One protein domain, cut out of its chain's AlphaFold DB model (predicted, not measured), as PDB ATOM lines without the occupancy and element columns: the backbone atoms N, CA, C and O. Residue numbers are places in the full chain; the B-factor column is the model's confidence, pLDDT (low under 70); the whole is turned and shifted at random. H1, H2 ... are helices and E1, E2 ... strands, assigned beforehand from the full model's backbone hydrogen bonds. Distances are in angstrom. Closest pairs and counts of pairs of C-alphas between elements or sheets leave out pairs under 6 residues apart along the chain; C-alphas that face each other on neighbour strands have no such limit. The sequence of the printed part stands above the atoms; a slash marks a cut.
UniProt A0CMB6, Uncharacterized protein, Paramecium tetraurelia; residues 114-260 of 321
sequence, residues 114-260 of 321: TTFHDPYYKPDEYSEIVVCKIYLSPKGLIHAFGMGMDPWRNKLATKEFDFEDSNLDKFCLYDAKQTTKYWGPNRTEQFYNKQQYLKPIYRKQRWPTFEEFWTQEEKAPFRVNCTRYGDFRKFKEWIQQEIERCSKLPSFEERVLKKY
ATOM      1  N   THR A 114       1.648 -35.252 -15.916       94.94
ATOM      2  CA  THR A 114       2.135 -34.128 -15.112       94.94
ATOM      3  C   THR A 114       1.173 -32.949 -15.206       94.94
ATOM      4  O   THR A 114       0.615 -32.669 -16.270       94.94
ATOM      5  N   THR A 115       0.995 -32.224 -14.104       93.38
ATOM      6  CA  THR A 115       0.135 -31.036 -14.044       93.38
ATOM      7  C   THR A 115       0.897 -29.834 -13.499       93.38
ATOM      8  O   THR A 115       1.807 -29.961 -12.690       93.38
ATOM      9  N   PHE A 116       0.543 -28.640 -13.981       90.56
ATOM     10  CA  PHE A 116       1.175 -27.380 -13.559       90.56
ATOM     11  C   PHE A 116       0.166 -26.320 -13.105       90.56
ATOM     12  O   PHE A 116       0.524 -25.410 -12.365       90.56
ATOM     13  N   HIS A 117      -1.086 -26.412 -13.564       87.38
ATOM     14  CA  HIS A 117      -2.119 -25.401 -13.327       87.38
ATOM     15  C   HIS A 117      -3.010 -25.723 -12.122       87.38
ATOM     16  O   HIS A 117      -3.531 -24.806 -11.497       87.38
ATOM     17  N   ASP A 118      -3.160 -27.005 -11.785       88.88
ATOM     18  CA  ASP A 118      -3.988 -27.464 -10.671       88.88
ATOM     19  C   ASP A 118      -3.195 -28.402  -9.740       88.88
ATOM     20  O   ASP A 118      -3.408 -29.619  -9.712       88.88
ATOM     21  N   PRO A 119      -2.197 -27.856  -9.020       90.38
ATOM     22  CA  PRO A 119      -1.308 -28.648  -8.188       90.38
ATOM     23  C   PRO A 119      -2.009 -29.140  -6.914       90.38
ATOM     24  O   PRO A 119      -2.968 -28.546  -6.417       90.38
ATOM     25  N   TYR A 120      -1.478 -30.203  -6.307       90.38
ATOM     26  CA  TYR A 120      -1.979 -30.701  -5.024       90.38
ATOM     27  C   TYR A 120      -1.797 -29.670  -3.891       90.38
ATOM     28  O   TYR A 120      -0.676 -29.388  -3.457       90.38
ATOM     29  N   TYR A 121      -2.882 -29.099  -3.373       91.06
ATOM     30  CA  TYR A 121      -2.789 -28.078  -2.329       91.06
ATOM     31  C   TYR A 121      -2.519 -28.671  -0.940       91.06
ATOM     32  O   TYR A 121      -3.112 -29.675  -0.552       91.06
ATOM     33  N   LYS A 122      -1.665 -27.994  -0.161       91.50
ATOM     34  CA  LYS A 122      -1.462 -28.266   1.266       91.50
ATOM     35  C   LYS A 122      -1.444 -26.965   2.071       91.50
ATOM     36  O   LYS A 122      -0.713 -26.052   1.683       91.50
ATOM     37  N   PRO A 123      -2.145 -26.891   3.216       90.81
ATOM     38  CA  PRO A 123      -2.083 -25.721   4.093       90.81
ATOM     39  C   PRO A 123      -0.760 -25.618   4.871       90.81
ATOM     40  O   PRO A 123      -0.286 -24.518   5.134       90.81
ATOM     41  N   ASP A 124      -0.154 -26.752   5.233       92.50
ATOM     42  CA  ASP A 124       1.154 -26.816   5.900       92.50
ATOM     43  C   ASP A 124       1.968 -28.024   5.408       92.50
ATOM     44  O   ASP A 124       1.408 -29.011   4.927       92.50
ATOM     45  N   GLU A 125       3.291 -27.985   5.570       90.69
ATOM     46  CA  GLU A 125       4.208 -29.033   5.105       90.69
ATOM     47  C   GLU A 125       3.869 -30.421   5.676       90.69
ATOM     48  O   GLU A 125       3.973 -31.431   4.970       90.69
ATOM     49  N   TYR A 126       3.431 -30.476   6.939       92.81
ATOM     50  CA  TYR A 126       3.114 -31.722   7.649       92.81
ATOM     51  C   TYR A 126       1.616 -31.972   7.814       92.81
ATOM     52  O   TYR A 126       1.235 -32.892   8.536       92.81
ATOM     53  N   SER A 127       0.774 -31.163   7.166       92.94
ATOM     54  CA  SER A 127      -0.685 -31.320   7.235       92.94
ATOM     55  C   SER A 127      -1.158 -32.658   6.661       92.94
ATOM     56  O   SER A 127      -2.111 -33.242   7.167       92.94
ATOM     57  N   GLU A 128      -0.445 -33.166   5.656       91.62
ATOM     58  CA  GLU A 128      -0.829 -34.352   4.899       91.62
ATOM     59  C   GLU A 128       0.082 -35.548   5.168       91.62
ATOM     60  O   GLU A 128       1.306 -35.436   5.314       91.62
ATOM     61  N   ILE A 129      -0.522 -36.736   5.184       93.50
ATOM     62  CA  ILE A 129       0.190 -37.986   5.450       93.50
ATOM     63  C   ILE A 129       1.037 -38.352   4.235       93.50
ATOM     64  O   ILE A 129       0.575 -38.342   3.095       93.50
ATOM     65  N   VAL A 130       2.287 -38.735   4.487       96.12
ATOM     66  CA  VAL A 130       3.151 -39.334   3.466       96.12
ATOM     67  C   VAL A 130       2.641 -40.746   3.179       96.12
ATOM     68  O   VAL A 130       2.878 -41.660   3.974       96.12
ATOM     69  N   VAL A 131       1.935 -40.925   2.061       96.12
ATOM     70  CA  VAL A 131       1.237 -42.182   1.740       96.12
ATOM     71  C   VAL A 131       2.194 -43.301   1.350       96.12
ATOM     72  O   VAL A 131       1.992 -44.461   1.713       96.12
ATOM     73  N   CYS A 132       3.282 -42.963   0.660       96.00
ATOM     74  CA  CYS A 132       4.347 -43.903   0.349       96.00
ATOM     75  C   CYS A 132       5.692 -43.192   0.161       96.00
ATOM     76  O   CYS A 132       5.786 -41.964   0.082       96.00
ATOM     77  N   LYS A 133       6.756 -44.000   0.121       97.44
ATOM     78  CA  LYS A 133       8.087 -43.576  -0.308       97.44
ATOM     79  C   LYS A 133       8.463 -44.368  -1.549       97.44
ATOM     80  O   LYS A 133       8.350 -45.596  -1.538       97.44
ATOM     81  N   ILE A 134       8.921 -43.674  -2.579       97.75
ATOM     82  CA  ILE A 134       9.351 -44.274  -3.838       97.75
ATOM     83  C   ILE A 134      10.843 -44.014  -3.995       97.75
ATOM     84  O   ILE A 134      11.300 -42.884  -3.864       97.75
ATOM     85  N   TYR A 135      11.608 -45.071  -4.244       97.75
ATOM     86  CA  TYR A 135      13.044 -44.977  -4.476       97.75
ATOM     87  C   TYR A 135      13.288 -44.818  -5.974       97.75
ATOM     88  O   TYR A 135      13.121 -45.782  -6.725       97.75
ATOM     89  N   LEU A 136      13.643 -43.605  -6.396       97.31
ATOM     90  CA  LEU A 136      13.822 -43.221  -7.800       97.31
ATOM     91  C   LEU A 136      15.191 -42.572  -7.997       97.31
ATOM     92  O   LEU A 136      15.699 -41.923  -7.086       97.31
ATOM     93  N   SER A 137      15.777 -42.733  -9.183       97.06
ATOM     94  CA  SER A 137      16.945 -41.942  -9.577       97.06
ATOM     95  C   SER A 137      16.489 -40.511  -9.898       97.06
ATOM     96  O   SER A 137      15.616 -40.354 -10.756       97.06
ATOM     97  N   PRO A 138      17.062 -39.472  -9.265       97.62
ATOM     98  CA  PRO A 138      16.745 -38.081  -9.595       97.62
ATOM     99  C   PRO A 138      17.069 -37.727 -11.050       97.62
ATOM    100  O   PRO A 138      16.256 -37.089 -11.716       97.62
ATOM    101  N   LYS A 139      18.197 -38.229 -11.576       97.25
ATOM    102  CA  LYS A 139      18.565 -38.082 -12.992       97.25
ATOM    103  C   LYS A 139      17.519 -38.710 -13.912       97.25
ATOM    104  O   LYS A 139      17.102 -38.090 -14.886       97.25
ATOM    105  N   GLY A 140      17.055 -39.918 -13.580       97.19
ATOM    106  CA  GLY A 140      15.989 -40.593 -14.327       97.19
ATOM    107  C   GLY A 140      14.663 -39.825 -14.303       97.19
ATOM    108  O   GLY A 140      13.969 -39.765 -15.316       97.19
ATOM    109  N   LEU A 141      14.340 -39.188 -13.173       97.00
ATOM    110  CA  LEU A 141      13.138 -38.367 -13.024       97.00
ATOM    111  C   LEU A 141      13.190 -37.120 -13.921       97.00
ATOM    112  O   LEU A 141      12.240 -36.871 -14.661       97.00
ATOM    113  N   ILE A 142      14.315 -36.392 -13.919       97.00
ATOM    114  CA  ILE A 142      14.523 -35.229 -14.800       97.00
ATOM    115  C   ILE A 142      14.496 -35.646 -16.268       97.00
ATOM    116  O   ILE A 142      13.861 -34.994 -17.094       97.00
ATOM    117  N   HIS A 143      15.146 -36.757 -16.605       97.56
ATOM    118  CA  HIS A 143      15.164 -37.255 -17.973       97.56
ATOM    119  C   HIS A 143      13.751 -37.563 -18.497       97.56
ATOM    120  O   HIS A 143      13.428 -37.242 -19.642       97.56
ATOM    121  N   ALA A 144      12.895 -38.154 -17.658       97.38
ATOM    122  CA  ALA A 144      11.533 -38.525 -18.028       97.38
ATOM    123  C   ALA A 144      10.569 -37.327 -18.089       97.38
ATOM    124  O   ALA A 144       9.827 -37.198 -19.069       97.38
ATOM    125  N   PHE A 145      10.598 -36.448 -17.081       96.69
ATOM    126  CA  PHE A 145       9.557 -35.434 -16.852       96.69
ATOM    127  C   PHE A 145      10.044 -33.980 -16.915       96.69
ATOM    128  O   PHE A 145       9.224 -33.067 -16.859       96.69
ATOM    129  N   GLY A 146      11.351 -33.752 -17.045       95.38
ATOM    130  CA  GLY A 146      11.966 -32.433 -16.933       95.38
ATOM    131  C   GLY A 146      12.267 -32.044 -15.486       95.38
ATOM    132  O   GLY A 146      12.004 -32.793 -14.544       95.38
ATOM    133  N   MET A 147      12.858 -30.865 -15.301       95.00
ATOM    134  CA  MET A 147      13.100 -30.323 -13.965       95.00
ATOM    135  C   MET A 147      11.772 -29.992 -13.270       95.00
ATOM    136  O   MET A 147      10.897 -29.359 -13.857       95.00
ATOM    137  N   GLY A 148      11.642 -30.400 -12.006       93.94
ATOM    138  CA  GLY A 148      10.459 -30.109 -11.199       93.94
ATOM    139  C   GLY A 148      10.301 -28.619 -10.883       93.94
ATOM    140  O   GLY A 148      11.218 -27.808 -11.059       93.94
ATOM    141  N   MET A 149       9.133 -28.269 -10.353       94.38
ATOM    142  CA  MET A 149       8.822 -26.914  -9.909       94.38
ATOM    143  C   MET A 149       9.536 -26.588  -8.599       94.38
ATOM    144  O   MET A 149       9.899 -27.478  -7.821       94.38
ATOM    145  N   ASP A 150       9.732 -25.297  -8.339       94.56
ATOM    146  CA  ASP A 150      10.235 -24.863  -7.043       94.56
ATOM    147  C   ASP A 150       9.230 -25.190  -5.927       94.56
ATOM    148  O   ASP A 150       8.015 -25.066  -6.108       94.56
ATOM    149  N   PRO A 151       9.723 -25.621  -4.756       93.44
ATOM    150  CA  PRO A 151       8.873 -26.076  -3.678       93.44
ATOM    151  C   PRO A 151       8.179 -24.890  -3.023       93.44
ATOM    152  O   PRO A 151       8.823 -24.037  -2.410       93.44
ATOM    153  N   TRP A 152       6.853 -24.871  -3.101       91.75
ATOM    154  CA  TRP A 152       6.028 -23.842  -2.468       91.75
ATOM    155  C   TRP A 152       5.288 -24.363  -1.227       91.75
ATOM    156  O   TRP A 152       5.001 -23.588  -0.317       91.75
ATOM    157  N   ARG A 153       5.047 -25.680  -1.139       93.06
ATOM    158  CA  ARG A 153       4.328 -26.338  -0.026       93.06
ATOM    159  C   ARG A 153       5.213 -27.232   0.851       93.06
ATOM    160  O   ARG A 153       4.945 -27.352   2.042       93.06
ATOM    161  N   ASN A 154       6.285 -27.828   0.322       94.00
ATOM    162  CA  ASN A 154       7.249 -28.611   1.105       94.00
ATOM    163  C   ASN A 154       8.583 -27.857   1.220       94.00
ATOM    164  O   ASN A 154       9.492 -28.033   0.410       94.00
ATOM    165  N   LYS A 155       8.734 -27.024   2.254       91.62
ATOM    166  CA  LYS A 155       9.928 -26.177   2.455       91.62
ATOM    167  C   LYS A 155      11.237 -26.975   2.533       91.62
ATOM    168  O   LYS A 155      12.302 -26.450   2.207       91.62
ATOM    169  N   LEU A 156      11.165 -28.236   2.960       90.44
ATOM    170  CA  LEU A 156      12.302 -29.151   3.061       90.44
ATOM    171  C   LEU A 156      12.704 -29.822   1.746       90.44
ATOM    172  O   LEU A 156      13.717 -30.527   1.728       90.44
ATOM    173  N   ALA A 157      11.898 -29.669   0.697       95.62
ATOM    174  CA  ALA A 157      12.189 -30.198  -0.624       95.62
ATOM    175  C   ALA A 157      13.125 -29.274  -1.401       95.62
ATOM    176  O   ALA A 157      13.248 -28.082  -1.091       95.62
ATOM    177  N   THR A 158      13.786 -29.811  -2.423       96.44
ATOM    178  CA  THR A 158      14.466 -28.975  -3.413       96.44
ATOM    179  C   THR A 158      13.606 -28.722  -4.631       96.44
ATOM    180  O   THR A 158      13.628 -27.588  -5.096       96.44
ATOM    181  N   LYS A 159      12.840 -29.719  -5.090       96.38
ATOM    182  CA  LYS A 159      11.873 -29.608  -6.187       96.38
ATOM    183  C   LYS A 159      10.614 -30.416  -5.895       96.38
ATOM    184  O   LYS A 159      10.621 -31.342  -5.082       96.38
ATOM    185  N   GLU A 160       9.539 -30.070  -6.584       95.88
ATOM    186  CA  GLU A 160       8.260 -30.766  -6.506       95.88
ATOM    187  C   GLU A 160       7.747 -31.130  -7.895       95.88
ATOM    188  O   GLU A 160       7.935 -30.392  -8.863       95.88
ATOM    189  N   PHE A 161       7.074 -32.272  -7.966       97.25
ATOM    190  CA  PHE A 161       6.383 -32.733  -9.158       97.25
ATOM    191  C   PHE A 161       4.922 -32.974  -8.816       97.25
ATOM    192  O   PHE A 161       4.616 -33.669  -7.840       97.25
ATOM    193  N   ASP A 162       4.048 -32.403  -9.631       97.12
ATOM    194  CA  ASP A 162       2.610 -32.596  -9.562       97.12
ATOM    195  C   ASP A 162       2.168 -33.523 -10.689       97.12
ATOM    196  O   ASP A 162       2.562 -33.363 -11.849       97.12
ATOM    197  N   PHE A 163       1.361 -34.509 -10.319       97.62
ATOM    198  CA  PHE A 163       0.759 -35.459 -11.235       97.62
ATOM    199  C   PHE A 163      -0.734 -35.578 -10.963       97.62
ATOM    200  O   PHE A 163      -1.198 -35.333  -9.849       97.62
ATOM    201  N   GLU A 164      -1.460 -36.022 -11.974       97.06
ATOM    202  CA  GLU A 164      -2.879 -36.336 -11.906       97.06
ATOM    203  C   GLU A 164      -3.139 -37.643 -12.650       97.06
ATOM    204  O   GLU A 164      -2.463 -37.928 -13.644       97.06
ATOM    205  N   ASP A 165      -4.058 -38.460 -12.139       96.12
ATOM    206  CA  ASP A 165      -4.444 -39.722 -12.764       96.12
ATOM    207  C   ASP A 165      -5.785 -39.653 -13.517       96.12
ATOM    208  O   ASP A 165      -6.506 -38.656 -13.503       96.12
ATOM    209  N   SER A 166      -6.145 -40.759 -14.168       94.94
ATOM    210  CA  SER A 166      -7.414 -40.929 -14.879       94.94
ATOM    211  C   SER A 166      -8.660 -40.826 -13.991       94.94
ATOM    212  O   SER A 166      -9.752 -40.635 -14.522       94.94
ATOM    213  N   ASN A 167      -8.519 -40.949 -12.668       94.44
ATOM    214  CA  ASN A 167      -9.594 -40.761 -11.693       94.44
ATOM    215  C   ASN A 167      -9.644 -39.325 -11.144       94.44
ATOM    216  O   ASN A 167     -10.469 -39.041 -10.274       94.44
ATOM    217  N   LEU A 168      -8.805 -38.422 -11.668       94.69
ATOM    218  CA  LEU A 168      -8.628 -37.044 -11.204       94.69
ATOM    219  C   LEU A 168      -8.055 -36.956  -9.778       94.69
ATOM    220  O   LEU A 168      -8.230 -35.955  -9.075       94.69
ATOM    221  N   ASP A 169      -7.353 -38.002  -9.339       95.69
ATOM    222  CA  ASP A 169      -6.576 -37.977  -8.112       95.69
ATOM    223  C   ASP A 169      -5.241 -37.277  -8.345       95.69
ATOM    224  O   ASP A 169      -4.517 -37.545  -9.305       95.69
ATOM    225  N   LYS A 170      -4.887 -36.382  -7.421       96.75
ATOM    226  CA  LYS A 170      -3.675 -35.563  -7.518       96.75
ATOM    227  C   LYS A 170      -2.584 -36.133  -6.639       96.75
ATOM    228  O   LYS A 170      -2.833 -36.491  -5.485       96.75
ATOM    229  N   PHE A 171      -1.360 -36.127  -7.146       97.19
ATOM    230  CA  PHE A 171      -0.174 -36.622  -6.463       97.19
ATOM    231  C   PHE A 171       0.911 -35.549  -6.432       97.19
ATOM    232  O   PHE A 171       1.188 -34.899  -7.434       97.19
ATOM    233  N   CYS A 172       1.568 -35.411  -5.283       96.81
ATOM    234  CA  CYS A 172       2.758 -34.582  -5.126       96.81
ATOM    235  C   CYS A 172       3.946 -35.469  -4.754       96.81
ATOM    236  O   CYS A 172       3.911 -36.160  -3.732       96.81
ATOM    237  N   LEU A 173       4.998 -35.424  -5.570       97.56
ATOM    238  CA  LEU A 173       6.259 -36.132  -5.366       97.56
ATOM    239  C   LEU A 173       7.379 -35.128  -5.058       97.56
ATOM    240  O   LEU A 173       7.540 -34.139  -5.772       97.56
ATOM    241  N   TYR A 174       8.163 -35.379  -4.008       97.19
ATOM    242  CA  TYR A 174       9.210 -34.446  -3.570       97.19
ATOM    243  C   TYR A 174      10.363 -35.122  -2.810       97.19
ATOM    244  O   TYR A 174      10.197 -36.171  -2.173       97.19
ATOM    245  N   ASP A 175      11.544 -34.502  -2.852       96.44
ATOM    246  CA  ASP A 175      12.773 -34.964  -2.202       96.44
ATOM    247  C   ASP A 175      12.920 -34.384  -0.782       96.44
ATOM    248  O   ASP A 175      13.426 -33.292  -0.556       96.44
ATOM    249  N   ALA A 176      12.488 -35.108   0.248       95.81
ATOM    250  CA  ALA A 176      12.534 -34.564   1.607       95.81
ATOM    251  C   ALA A 176      13.939 -34.659   2.235       95.81
ATOM    252  O   ALA A 176      14.379 -35.761   2.584       95.81
ATOM    253  N   LYS A 177      14.583 -33.508   2.492       95.25
ATOM    254  CA  LYS A 177      15.860 -33.390   3.234       95.25
ATOM    255  C   LYS A 177      17.024 -34.175   2.607       95.25
ATOM    256  O   LYS A 177      17.823 -34.760   3.338       95.25
ATOM    257  N   GLN A 178      17.104 -34.218   1.278       95.56
ATOM    258  CA  GLN A 178      18.125 -35.004   0.574       95.56
ATOM    259  C   GLN A 178      19.402 -34.225   0.234       95.56
ATOM    260  O   GLN A 178      20.396 -34.834  -0.144       95.56
ATOM    261  N   THR A 179      19.409 -32.900   0.394       96.19
ATOM    262  CA  THR A 179      20.523 -32.042  -0.039       96.19
ATOM    263  C   THR A 179      21.030 -31.123   1.071       96.19
ATOM    264  O   THR A 179      20.406 -30.961   2.128       96.19
ATOM    265  N   THR A 180      22.156 -30.454   0.810       96.50
ATOM    266  CA  THR A 180      22.720 -29.403   1.675       96.50
ATOM    267  C   THR A 180      21.762 -28.237   1.944       96.50
ATOM    268  O   THR A 180      21.955 -27.537   2.936       96.50
ATOM    269  N   LYS A 181      20.686 -28.055   1.154       94.62
ATOM    270  CA  LYS A 181      19.648 -27.032   1.397       94.62
ATOM    271  C   LYS A 181      19.086 -27.112   2.818       94.62
ATOM    272  O   LYS A 181      18.864 -26.085   3.450       94.62
ATOM    273  N   TYR A 182      18.868 -28.325   3.327       95.00
ATOM    274  CA  TYR A 182      18.351 -28.524   4.681       95.00
ATOM    275  C   TYR A 182      19.459 -28.677   5.729       95.00
ATOM    276  O   TYR A 182      19.362 -28.138   6.830       95.00
ATOM    277  N   TRP A 183      20.505 -29.437   5.406       94.75
ATOM    278  CA  TRP A 183      21.542 -29.817   6.370       94.75
ATOM    279  C   TRP A 183      22.650 -28.769   6.545       94.75
ATOM    280  O   TRP A 183      23.447 -28.866   7.483       94.75
ATOM    281  N   GLY A 184      22.672 -27.760   5.675       94.31
ATOM    282  CA  GLY A 184      23.724 -26.760   5.572       94.31
ATOM    283  C   GLY A 184      24.877 -27.207   4.664       94.31
ATOM    284  O   GLY A 184      24.925 -28.358   4.217       94.31
ATOM    285  N   PRO A 185      25.822 -26.296   4.381       95.62
ATOM    286  CA  PRO A 185      26.982 -26.596   3.553       95.62
ATOM    287  C   PRO A 185      27.880 -27.651   4.208       95.62
ATOM    288  O   PRO A 185      28.040 -27.696   5.435       95.62
ATOM    289  N   ASN A 186      28.496 -28.489   3.374       95.50
ATOM    290  CA  ASN A 186      29.449 -29.484   3.844       95.50
ATOM    291  C   ASN A 186      30.714 -28.824   4.408       95.50
ATOM    292  O   ASN A 186      31.135 -27.752   3.975       95.50
ATOM    293  N   ARG A 187      31.338 -29.495   5.376       93.31
ATOM    294  CA  ARG A 187      32.660 -29.134   5.902       93.31
ATOM    295  C   ARG A 187      33.768 -29.791   5.076       93.31
ATOM    296  O   ARG A 187      33.505 -30.507   4.115       93.31
ATOM    297  N   THR A 188      35.017 -29.567   5.467       93.38
ATOM    298  CA  THR A 188      36.167 -30.240   4.855       93.38
ATOM    299  C   THR A 188      36.104 -31.751   5.066       93.38
ATOM    300  O   THR A 188      35.586 -32.240   6.070       93.38
ATOM    301  N   GLU A 189      36.674 -32.514   4.138       90.62
ATOM    302  CA  GLU A 189      36.643 -33.982   4.170       90.62
ATOM    303  C   GLU A 189      37.246 -34.567   5.458       90.62
ATOM    304  O   GLU A 189      36.696 -35.490   6.064       90.62
ATOM    305  N   GLN A 190      38.310 -33.940   5.969       89.75
ATOM    306  CA  GLN A 190      38.942 -34.322   7.233       89.75
ATOM    307  C   GLN A 190      37.977 -34.281   8.429       89.75
ATOM    308  O   GLN A 190      38.125 -35.082   9.355       89.75
ATOM    309  N   PHE A 191      36.991 -33.373   8.426       90.38
ATOM    310  CA  PHE A 191      35.993 -33.293   9.490       90.38
ATOM    311  C   PHE A 191      35.136 -34.559   9.546       90.38
ATOM    312  O   PHE A 191      34.804 -34.998  10.641       90.38
ATOM    313  N   TYR A 192      34.788 -35.149   8.400       92.06
ATOM    314  CA  TYR A 192      33.932 -36.335   8.317       92.06
ATOM    315  C   TYR A 192      34.671 -37.619   8.689       92.06
ATOM    316  O   TYR A 192      34.142 -38.434   9.446       92.06
ATOM    317  N   ASN A 193      35.928 -37.748   8.268       90.19
ATOM    318  CA  ASN A 193      36.734 -38.940   8.542       90.19
ATOM    319  C   ASN A 193      37.090 -39.076  10.031       90.19
ATOM    320  O   ASN A 193      37.226 -40.182  10.550       90.19
ATOM    321  N   LYS A 194      37.190 -37.954  10.755       87.31
ATOM    322  CA  LYS A 194      37.600 -37.938  12.165       87.31
ATOM    323  C   LYS A 194      36.438 -38.064  13.162       87.31
ATOM    324  O   LYS A 194      36.679 -37.987  14.353       87.31
ATOM    325  N   GLN A 195      35.184 -38.289  12.763       86.00
ATOM    326  CA  GLN A 195      34.036 -38.192  13.695       86.00
ATOM    327  C   GLN A 195      33.826 -39.383  14.645       86.00
ATOM    328  O   GLN A 195      32.890 -39.365  15.448       86.00
ATOM    329  N   GLN A 196      34.648 -40.431  14.579       84.94
ATOM    330  CA  GLN A 196      34.425 -41.645  15.373       84.94
ATOM    331  C   GLN A 196      34.488 -41.389  16.891       84.94
ATOM    332  O   GLN A 196      33.720 -42.002  17.633       84.94
ATOM    333  N   TYR A 197      35.295 -40.423  17.347       88.12
ATOM    334  CA  TYR A 197      35.369 -40.034  18.763       88.12
ATOM    335  C   TYR A 197      34.136 -39.252  19.251       88.12
ATOM    336  O   TYR A 197      33.876 -39.179  20.453       88.12
ATOM    337  N   LEU A 198      33.359 -38.658  18.340       90.75
ATOM    338  CA  LEU A 198      32.145 -37.925  18.692       90.75
ATOM    339  C   LEU A 198      31.007 -38.900  19.005       90.75
ATOM    340  O   LEU A 198      30.841 -39.932  18.346       90.75
ATOM    341  N   LYS A 199      30.157 -38.531  19.971       93.12
ATOM    342  CA  LYS A 199      28.902 -39.255  20.224       93.12
ATOM    343  C   LYS A 199      28.016 -39.205  18.970       93.12
ATOM    344  O   LYS A 199      27.970 -38.150  18.334       93.12
ATOM    345  N   PRO A 200      27.246 -40.266  18.655       92.88
ATOM    346  CA  PRO A 200      26.442 -40.336  17.429       92.88
ATOM    347  C   PRO A 200      25.536 -39.124  17.161       92.88
ATOM    348  O   PRO A 200      25.396 -38.728  16.015       92.88
ATOM    349  N   ILE A 201      24.989 -38.488  18.204       92.50
ATOM    350  CA  ILE A 201      24.115 -37.304  18.090       92.50
ATOM    351  C   ILE A 201      24.847 -36.083  17.495       92.50
ATOM    352  O   ILE A 201      24.222 -35.249  16.849       92.50
ATOM    353  N   TYR A 202      26.163 -35.971  17.703       91.19
ATOM    354  CA  TYR A 202      26.978 -34.860  17.194       91.19
ATOM    355  C   TYR A 202      27.680 -35.183  15.870       91.19
ATOM    356  O   TYR A 202      28.291 -34.294  15.275       91.19
ATOM    357  N   ARG A 203      27.614 -36.441  15.413       92.50
ATOM    358  CA  ARG A 203      28.150 -36.832  14.108       92.50
ATOM    359  C   ARG A 203      27.275 -36.224  13.015       92.50
ATOM    360  O   ARG A 203      26.051 -36.229  13.114       92.50
ATOM    361  N   LYS A 204      27.908 -35.696  11.974       92.75
ATOM    362  CA  LYS A 204      27.234 -35.121  10.807       92.75
ATOM    363  C   LYS A 204      27.655 -35.891   9.573       92.75
ATOM    364  O   LYS A 204      28.846 -36.060   9.336       92.75
ATOM    365  N   GLN A 205      26.678 -36.308   8.785       92.94
ATOM    366  CA  GLN A 205      26.921 -36.921   7.485       92.94
ATOM    367  C   GLN A 205      27.179 -35.843   6.430       92.94
ATOM    368  O   GLN A 205      26.774 -34.687   6.596       92.94
ATOM    369  N   ARG A 206      27.888 -36.226   5.369       94.62
ATOM    370  CA  ARG A 206      28.022 -35.416   4.160       94.62
ATOM    371  C   ARG A 206      26.746 -35.587   3.336       94.62
ATOM    372  O   ARG A 206      26.286 -36.713   3.177       94.62
ATOM    373  N   TRP A 207      26.200 -34.485   2.837       95.69
ATOM    374  CA  TRP A 207      25.005 -34.481   1.987       95.69
ATOM    375  C   TRP A 207      25.346 -33.918   0.609       95.69
ATOM    376  O   TRP A 207      26.181 -33.015   0.544       95.69
ATOM    377  N   PRO A 208      24.746 -34.411  -0.482       96.88
ATOM    378  CA  PRO A 208      25.021 -33.885  -1.815       96.88
ATOM    379  C   PRO A 208      24.528 -32.440  -1.958       96.88
ATOM    380  O   PRO A 208      23.563 -32.017  -1.302       96.88
ATOM    381  N   THR A 209      25.191 -31.667  -2.817       96.75
ATOM    382  CA  THR A 209      24.653 -30.379  -3.280       96.75
ATOM    383  C   THR A 209      23.407 -30.596  -4.145       96.75
ATOM    384  O   THR A 209      23.051 -31.725  -4.479       96.75
ATOM    385  N   PHE A 210      22.705 -29.515  -4.494       96.12
ATOM    386  CA  PHE A 210      21.543 -29.598  -5.382       96.12
ATOM    387  C   PHE A 210      21.900 -30.254  -6.726       96.12
ATOM    388  O   PHE A 210      21.251 -31.211  -7.137       96.12
ATOM    389  N   GLU A 211      22.960 -29.777  -7.373       96.56
ATOM    390  CA  GLU A 211      23.396 -30.262  -8.685       96.56
ATOM    391  C   GLU A 211      23.898 -31.709  -8.612       96.56
ATOM    392  O   GLU A 211      23.510 -32.540  -9.432       96.56
ATOM    393  N   GLU A 212      24.684 -32.044  -7.583       96.75
ATOM    394  CA  GLU A 212      25.143 -33.418  -7.337       96.75
ATOM    395  C   GLU A 212      23.960 -34.376  -7.132       96.75
ATOM    396  O   GLU A 212      23.935 -35.466  -7.696       96.75
ATOM    397  N   PHE A 213      22.948 -33.968  -6.361       97.50
ATOM    398  CA  PHE A 213      21.778 -34.801  -6.090       97.50
ATOM    399  C   PHE A 213      20.949 -35.066  -7.349       97.50
ATOM    400  O   PHE A 213      20.519 -36.193  -7.571       97.50
ATOM    401  N   TRP A 214      20.715 -34.051  -8.177       96.81
ATOM    402  CA  TRP A 214      19.863 -34.181  -9.362       96.81
ATOM    403  C   TRP A 214      20.560 -34.847 -10.555       96.81
ATOM    404  O   TRP A 214      19.889 -35.353 -11.451       96.81
ATOM    405  N   THR A 215      21.891 -34.928 -10.536       96.75
ATOM    406  CA  THR A 215      22.685 -35.647 -11.546       96.75
ATOM    407  C   THR A 215      22.990 -37.099 -11.166       96.75
ATOM    408  O   THR A 215      23.478 -37.856 -12.007       96.75
ATOM    409  N   GLN A 216      22.674 -37.529  -9.939       95.88
ATOM    410  CA  GLN A 216      22.996 -38.878  -9.476       95.88
ATOM    411  C   GLN A 216      22.086 -39.966 -10.078       95.88
ATOM    412  O   GLN A 216      20.872 -39.803 -10.245       95.88
ATOM    413  N   GLU A 217      22.680 -41.131 -10.335       96.12
ATOM    414  CA  GLU A 217      21.976 -42.337 -10.796       96.12
ATOM    415  C   GLU A 217      21.444 -43.190  -9.639       96.12
ATOM    416  O   GLU A 217      20.507 -43.971  -9.817       96.12
ATOM    417  N   GLU A 218      21.991 -43.012  -8.434       95.69
ATOM    418  CA  GLU A 218      21.551 -43.736  -7.248       95.69
ATOM    419  C   GLU A 218      20.096 -43.393  -6.891       95.69
ATOM    420  O   GLU A 218      19.638 -42.251  -7.003       95.69
ATOM    421  N   LYS A 219      19.341 -44.410  -6.459       96.88
ATOM    422  CA  LYS A 219      17.939 -44.238  -6.081       96.88
ATOM    423  C   LYS A 219      17.834 -43.529  -4.731       96.88
ATOM    424  O   LYS A 219      18.216 -44.079  -3.701       96.88
ATOM    425  N   ALA A 220      17.205 -42.362  -4.725       96.81
ATOM    426  CA  ALA A 220      16.899 -41.593  -3.527       96.81
ATOM    427  C   ALA A 220      15.427 -41.767  -3.108       96.81
ATOM    428  O   ALA A 220      14.565 -42.031  -3.951       96.81
ATOM    429  N   PRO A 221      15.102 -41.629  -1.809       97.31
ATOM    430  CA  PRO A 221      13.729 -41.727  -1.333       97.31
ATOM    431  C   PRO A 221      12.945 -40.436  -1.609       97.31
ATOM    432  O   PRO A 221      13.137 -39.418  -0.941       97.31
ATOM    433  N   PHE A 222      11.978 -40.521  -2.512       98.00
ATOM    434  CA  PHE A 222      10.966 -39.494  -2.734       98.00
ATOM    435  C   PHE A 222       9.717 -39.797  -1.914       98.00
ATOM    436  O   PHE A 222       9.301 -40.951  -1.779       98.00
ATOM    437  N   ARG A 223       9.121 -38.761  -1.327       97.56
ATOM    438  CA  ARG A 223       7.863 -38.868  -0.584       97.56
ATOM    439  C   ARG A 223       6.701 -38.531  -1.500       97.56
ATOM    440  O   ARG A 223       6.837 -37.660  -2.352       97.56
ATOM    441  N   VAL A 224       5.578 -39.209  -1.283       97.56
ATOM    442  CA  VAL A 224       4.333 -38.965  -2.011       97.56
ATOM    443  C   VAL A 224       3.257 -38.493  -1.046       97.56
ATOM    444  O   VAL A 224       3.073 -39.085   0.022       97.56
ATOM    445  N   ASN A 225       2.530 -37.458  -1.449       96.62
ATOM    446  CA  ASN A 225       1.206 -37.132  -0.927       96.62
ATOM    447  C   ASN A 225       0.184 -37.284  -2.046       96.62
ATOM    448  O   ASN A 225       0.538 -37.141  -3.216       96.62
ATOM    449  N   CYS A 226      -1.060 -37.576  -1.688       95.62
ATOM    450  CA  CYS A 226      -2.133 -37.703  -2.658       95.62
ATOM    451  C   CYS A 226      -3.457 -37.178  -2.111       95.62
ATOM    452  O   CYS A 226      -3.606 -36.948  -0.906       95.62
ATOM    453  N   THR A 227      -4.427 -37.012  -3.003       95.06
ATOM    454  CA  THR A 227      -5.836 -36.820  -2.652       95.06
ATOM    455  C   THR A 227      -6.377 -37.999  -1.850       95.06
ATOM    456  O   THR A 227      -5.770 -39.072  -1.725       95.06
ATOM    457  N   ARG A 228      -7.529 -37.776  -1.218       92.88
ATOM    458  CA  ARG A 228      -8.139 -38.751  -0.323       92.88
ATOM    459  C   ARG A 228      -8.462 -40.042  -1.085       92.88
ATOM    460  O   ARG A 228      -9.289 -40.029  -1.979       92.88
ATOM    461  N   TYR A 229      -7.868 -41.149  -0.638       92.50
ATOM    462  CA  TYR A 229      -8.012 -42.489  -1.227       92.50
ATOM    463  C   TYR A 229      -7.432 -42.673  -2.637       92.50
ATOM    464  O   TYR A 229      -7.725 -43.695  -3.247       92.50
ATOM    465  N   GLY A 230      -6.558 -41.776  -3.103       93.81
ATOM    466  CA  GLY A 230      -5.904 -41.955  -4.400       93.81
ATOM    467  C   GLY A 230      -5.084 -43.246  -4.490       93.81
ATOM    468  O   GLY A 230      -4.473 -43.693  -3.507       93.81
ATOM    469  N   ASP A 231      -5.032 -43.834  -5.686       95.06
ATOM    470  CA  ASP A 231      -4.395 -45.125  -5.978       95.06
ATOM    471  C   ASP A 231      -2.850 -45.034  -6.027       95.06
ATOM    472  O   ASP A 231      -2.176 -45.460  -6.968       95.06
ATOM    473  N   PHE A 232      -2.230 -44.551  -4.943       95.94
ATOM    474  CA  PHE A 232      -0.785 -44.280  -4.843       95.94
ATOM    475  C   PHE A 232       0.120 -45.496  -5.111       95.94
ATOM    476  O   PHE A 232       1.329 -45.359  -5.316       95.94
ATOM    477  N   ARG A 233      -0.437 -46.710  -5.063       95.75
ATOM    478  CA  ARG A 233       0.276 -47.955  -5.373       95.75
ATOM    479  C   ARG A 233       0.396 -48.162  -6.876       95.75
ATOM    480  O   ARG A 233       1.480 -48.510  -7.323       95.75
ATOM    481  N   LYS A 234      -0.677 -47.899  -7.629       96.38
ATOM    482  CA  LYS A 234      -0.638 -47.883  -9.095       96.38
ATOM    483  C   LYS A 234       0.225 -46.730  -9.579       96.38
ATOM    484  O   LYS A 234       1.102 -46.961 -10.398       96.38
ATOM    485  N   PHE A 235       0.102 -45.545  -8.969       97.56
ATOM    486  CA  PHE A 235       1.008 -44.420  -9.229       97.56
ATOM    487  C   PHE A 235       2.486 -44.807  -9.061       97.56
ATOM    488  O   PHE A 235       3.313 -44.488  -9.912       97.56
ATOM    489  N   LYS A 236       2.821 -45.536  -7.988       97.19
ATOM    490  CA  LYS A 236       4.187 -46.016  -7.752       97.19
ATOM    491  C   LYS A 236       4.680 -46.952  -8.860       97.19
ATOM    492  O   LYS A 236       5.808 -46.786  -9.312       97.19
ATOM    493  N   GLU A 237       3.885 -47.943  -9.249       96.38
ATOM    494  CA  GLU A 237       4.282 -48.875 -10.313       96.38
ATOM    495  C   GLU A 237       4.375 -48.150 -11.664       96.38
ATOM    496  O   GLU A 237       5.352 -48.319 -12.389       96.38
ATOM    497  N   TRP A 238       3.421 -47.260 -11.950       97.69
ATOM    498  CA  TRP A 238       3.400 -46.437 -13.154       97.69
ATOM    499  C   TRP A 238       4.650 -45.568 -13.272       97.69
ATOM    500  O   TRP A 238       5.338 -45.645 -14.282       97.69
ATOM    501  N   ILE A 239       5.006 -44.794 -12.240       97.81
ATOM    502  CA  ILE A 239       6.149 -43.873 -12.339       97.81
ATOM    503  C   ILE A 239       7.474 -44.625 -12.510       97.81
ATOM    504  O   ILE A 239       8.370 -44.153 -13.206       97.81
ATOM    505  N   GLN A 240       7.604 -45.811 -11.907       96.56
ATOM    506  CA  GLN A 240       8.785 -46.655 -12.074       96.56
ATOM    507  C   GLN A 240       8.891 -47.176 -13.513       96.56
ATOM    508  O   GLN A 240       9.942 -47.016 -14.135       96.56
ATOM    509  N   GLN A 241       7.798 -47.709 -14.069       96.44
ATOM    510  CA  GLN A 241       7.755 -48.173 -15.459       96.44
ATOM    511  C   GLN A 241       7.927 -47.029 -16.464       96.44
ATOM    512  O   GLN A 241       8.596 -47.190 -17.482       96.44
ATOM    513  N   GLU A 242       7.365 -45.860 -16.177       96.88
ATOM    514  CA  GLU A 242       7.419 -44.693 -17.051       96.88
ATOM    515  C   GLU A 242       8.835 -44.117 -17.145       96.88
ATOM    516  O   GLU A 242       9.292 -43.781 -18.239       96.88
ATOM    517  N   ILE A 243       9.576 -44.074 -16.033       97.00
ATOM    518  CA  ILE A 243      10.996 -43.694 -16.033       97.00
ATOM    519  C   ILE A 243      11.823 -44.710 -16.828       97.00
ATOM    520  O   ILE A 243      12.661 -44.319 -17.643       97.00
ATOM    521  N   GLU A 244      11.573 -46.009 -16.650       96.19
ATOM    522  CA  GLU A 244      12.254 -47.058 -17.418       96.19
ATOM    523  C   GLU A 244      11.938 -46.962 -18.918       96.19
ATOM    524  O   GLU A 244      12.831 -47.102 -19.756       96.19
ATOM    525  N   ARG A 245      10.692 -46.648 -19.279       96.31
ATOM    526  CA  ARG A 245      10.261 -46.420 -20.664       96.31
ATOM    527  C   ARG A 245      10.940 -45.191 -21.258       96.31
ATOM    528  O   ARG A 245      11.499 -45.271 -22.350       96.31
ATOM    529  N   CYS A 246      10.923 -44.076 -20.533       95.88
ATOM    530  CA  CYS A 246      11.513 -42.820 -20.975       95.88
ATOM    531  C   CYS A 246      13.037 -42.872 -21.034       95.88
ATOM    532  O   CYS A 246      13.609 -42.135 -21.824       95.88
ATOM    533  N   SER A 247      13.705 -43.752 -20.281       94.94
ATOM    534  CA  SER A 247      15.165 -43.919 -20.372       94.94
ATOM    535  C   SER A 247      15.652 -44.359 -21.762       94.94
ATOM    536  O   SER A 247      16.807 -44.138 -22.106       94.94
ATOM    537  N   LYS A 248      14.766 -44.945 -22.579       96.31
ATOM    538  CA  LYS A 248      15.040 -45.372 -23.963       96.31
ATOM    539  C   LYS A 248      14.775 -44.276 -25.001       96.31
ATOM    540  O   LYS A 248      15.049 -44.477 -26.181       96.31
ATOM    541  N   LEU A 249      14.169 -43.166 -24.587       95.50
ATOM    542  CA  LEU A 249      13.801 -42.040 -25.442       95.50
ATOM    543  C   LEU A 249      14.787 -40.879 -25.233       95.50
ATOM    544  O   LEU A 249      15.501 -40.874 -24.237       95.50
ATOM    545  N   PRO A 250      14.817 -39.877 -26.129       96.38
ATOM    546  CA  PRO A 250      15.496 -38.612 -25.856       96.38
ATOM    547  C   PRO A 250      14.949 -37.949 -24.587       96.38
ATOM    548  O   PRO A 250      13.771 -38.131 -24.241       96.38
ATOM    549  N   SER A 251      15.783 -37.143 -23.930       96.56
ATOM    550  CA  SER A 251      15.412 -36.485 -22.676       96.56
ATOM    551  C   SER A 251      14.184 -35.583 -22.849       96.56
ATOM    552  O   SER A 251      13.837 -35.144 -23.951       96.56
ATOM    553  N   PHE A 252      13.464 -35.309 -21.759       96.06
ATOM    554  CA  PHE A 252      12.338 -34.374 -21.788       96.06
ATOM    555  C   PHE A 252      12.725 -33.023 -22.399       96.06
ATOM    556  O   PHE A 252      12.032 -32.541 -23.295       96.06
ATOM    557  N   GLU A 253      13.859 -32.458 -21.985       94.81
ATOM    558  CA  GLU A 253      14.346 -31.176 -22.494       94.81
ATOM    559  C   GLU A 253      14.653 -31.238 -23.992       94.81
ATOM    560  O   GLU A 253      14.188 -30.382 -24.736       94.81
ATOM    561  N   GLU A 254      15.317 -32.288 -24.483       96.38
ATOM    562  CA  GLU A 254      15.573 -32.467 -25.921       96.38
ATOM    563  C   GLU A 254      14.281 -32.545 -26.742       96.38
ATOM    564  O   GLU A 254      14.183 -31.961 -27.826       96.38
ATOM    565  N   ARG A 255      13.258 -33.239 -26.226       95.38
ATOM    566  CA  ARG A 255      11.944 -33.327 -26.881       95.38
ATOM    567  C   ARG A 255      11.257 -31.962 -26.948       95.38
ATOM    568  O   ARG A 255      10.667 -31.631 -27.978       95.38
ATOM    569  N   VAL A 256      11.346 -31.171 -25.880       95.31
ATOM    570  CA  VAL A 256      10.801 -29.805 -25.818       95.31
ATOM    571  C   VAL A 256      11.556 -28.880 -26.772       95.31
ATOM    572  O   VAL A 256      10.921 -28.203 -27.580       95.31
ATOM    573  N   LEU A 257      12.891 -28.920 -26.755       96.19
ATOM    574  CA  LEU A 257      13.759 -28.134 -27.632       96.19
ATOM    575  C   LEU A 257      13.504 -28.435 -29.110       96.19
ATOM    576  O   LEU A 257      13.450 -27.523 -29.930       96.19
ATOM    577  N   LYS A 258      13.275 -29.704 -29.461       96.88
ATOM    578  CA  LYS A 258      12.928 -30.097 -30.833       96.88
ATOM    579  C   LYS A 258      11.583 -29.522 -31.291       96.88
ATOM    580  O   LYS A 258      11.426 -29.235 -32.474       96.88
ATOM    581  N   LYS A 259      10.602 -29.393 -30.391       96.75
ATOM    582  CA  LYS A 259       9.242 -28.943 -30.728       96.75
ATOM    583  C   LYS A 259       9.098 -27.421 -30.726       96.75
ATOM    584  O   LYS A 259       8.409 -26.888 -31.589       96.75
ATOM    585  N   TYR A 260       9.695 -26.748 -29.747       95.75
ATOM    586  CA  TYR A 260       9.492 -25.316 -29.509       95.75
ATOM    587  C   TYR A 260      10.737 -24.461 -29.775       95.75
ATOM    588  O   TYR A 260      10.633 -23.240 -29.772       95.75
TER     589      TYR A 260
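AT A GLANCE: This is residues 114 to 260 of the 321 residues of an uncharacterized protein of Paramecium tetraurelia (UniProt A0CMB6). A strongly twisted, curled sheet of four strands has the long helix H5 packed on one face at its E1 edge, with H1 at one end of the sheet and H4 and H6 packed on H1. From H2 the chain makes a long excursion through H3 and back to H4, and residues 196 to 202 stick out there. The printed part has 147 residues, with six named helices and four named strands in the order E1 H1 E2 E3 H2 H3 H4 E4 H5 H6; the sheet, E1 E4 E3 E2, is antiparallel throughout. The class is mixed, with under half of the residues in named elements. The whole is only just compact, close to loose, with a radius of gyration of the C-alphas of 17.2 A and spans of 54 by 38 by 25 A.

HOW THE PARTS SIT: Start at E4, residues 220 to 226, an inner strand. Beside it is edge strand E1, residues 132 to 136, antiparallel at 140 degrees, with N 222 and O 134 2.8 A apart. Its other neighbour is E3, residues 170 to 174, antiparallel at 154 degrees, with N 172 and O 225 at 2.9 A. E3 forms a hairpin with edge strand E2, residues 160 to 165, where N 171 and O 163 are 2.8 A apart. Look next at H5, residues 232 to 246: it is on one face of the sheet in two layers, a helix on a sheet, at a height over the sheet of 5.0 A. It is over none of the strands, only just, with 2 of its 15 C-alphas falling on E4. Its closest C-alphas to E1 are Lys 236 and Ile 134, 6.7 A. The hub is H1, residues 138 to 145, which only grazes the sheet. H5 touches H1 with residues 242 to 246 alone, about perpendicular at 86 degrees; the closest C-alphas, Cys 246 and Ala 144, are 5.2 A apart. H6, residues 252 to 260, touches H1 at a shallow tilt of 31 degrees, the same way, closest at C-alphas Phe 252 and His 143, 5.6 A. H4, residues 210 to 215, touches H1 at 71 degrees, only just about perpendicular, closest at C-alphas Trp 214 and Pro 138, 5.0 A. H2, residues 180 to 183, is close to H4 but not clearly touching, with C-alphas Thr 180 and Phe 210 closest at 7.2 A. H3, residues 189 to 193, touches no helix. Every O i to N i+4 pair is within hydrogen-bond range in H1, H3, H4, H5 and H6; H2 is too short for one.

IN THESE COORDINATES: Find C-alpha 132 at (4.347, -43.903, 0.349), where E1 begins. E4 spans 19.4 A and E2 16.8 A. H5 runs 20.3 A from C-alpha 232 at (-0.785, -44.280, -4.843), and H6 ends at C-alpha 260, (9.492, -25.316, -29.509).

THE WHOLE: The C-alphas farthest apart, of Tyr 197 and Lys 259, are 57.1 A apart. The printed part has no cut. The links H1 to E2 and H3 to H4 are long. Mean pLDDT of the printed part is 94.8, and no printed residue is under 70.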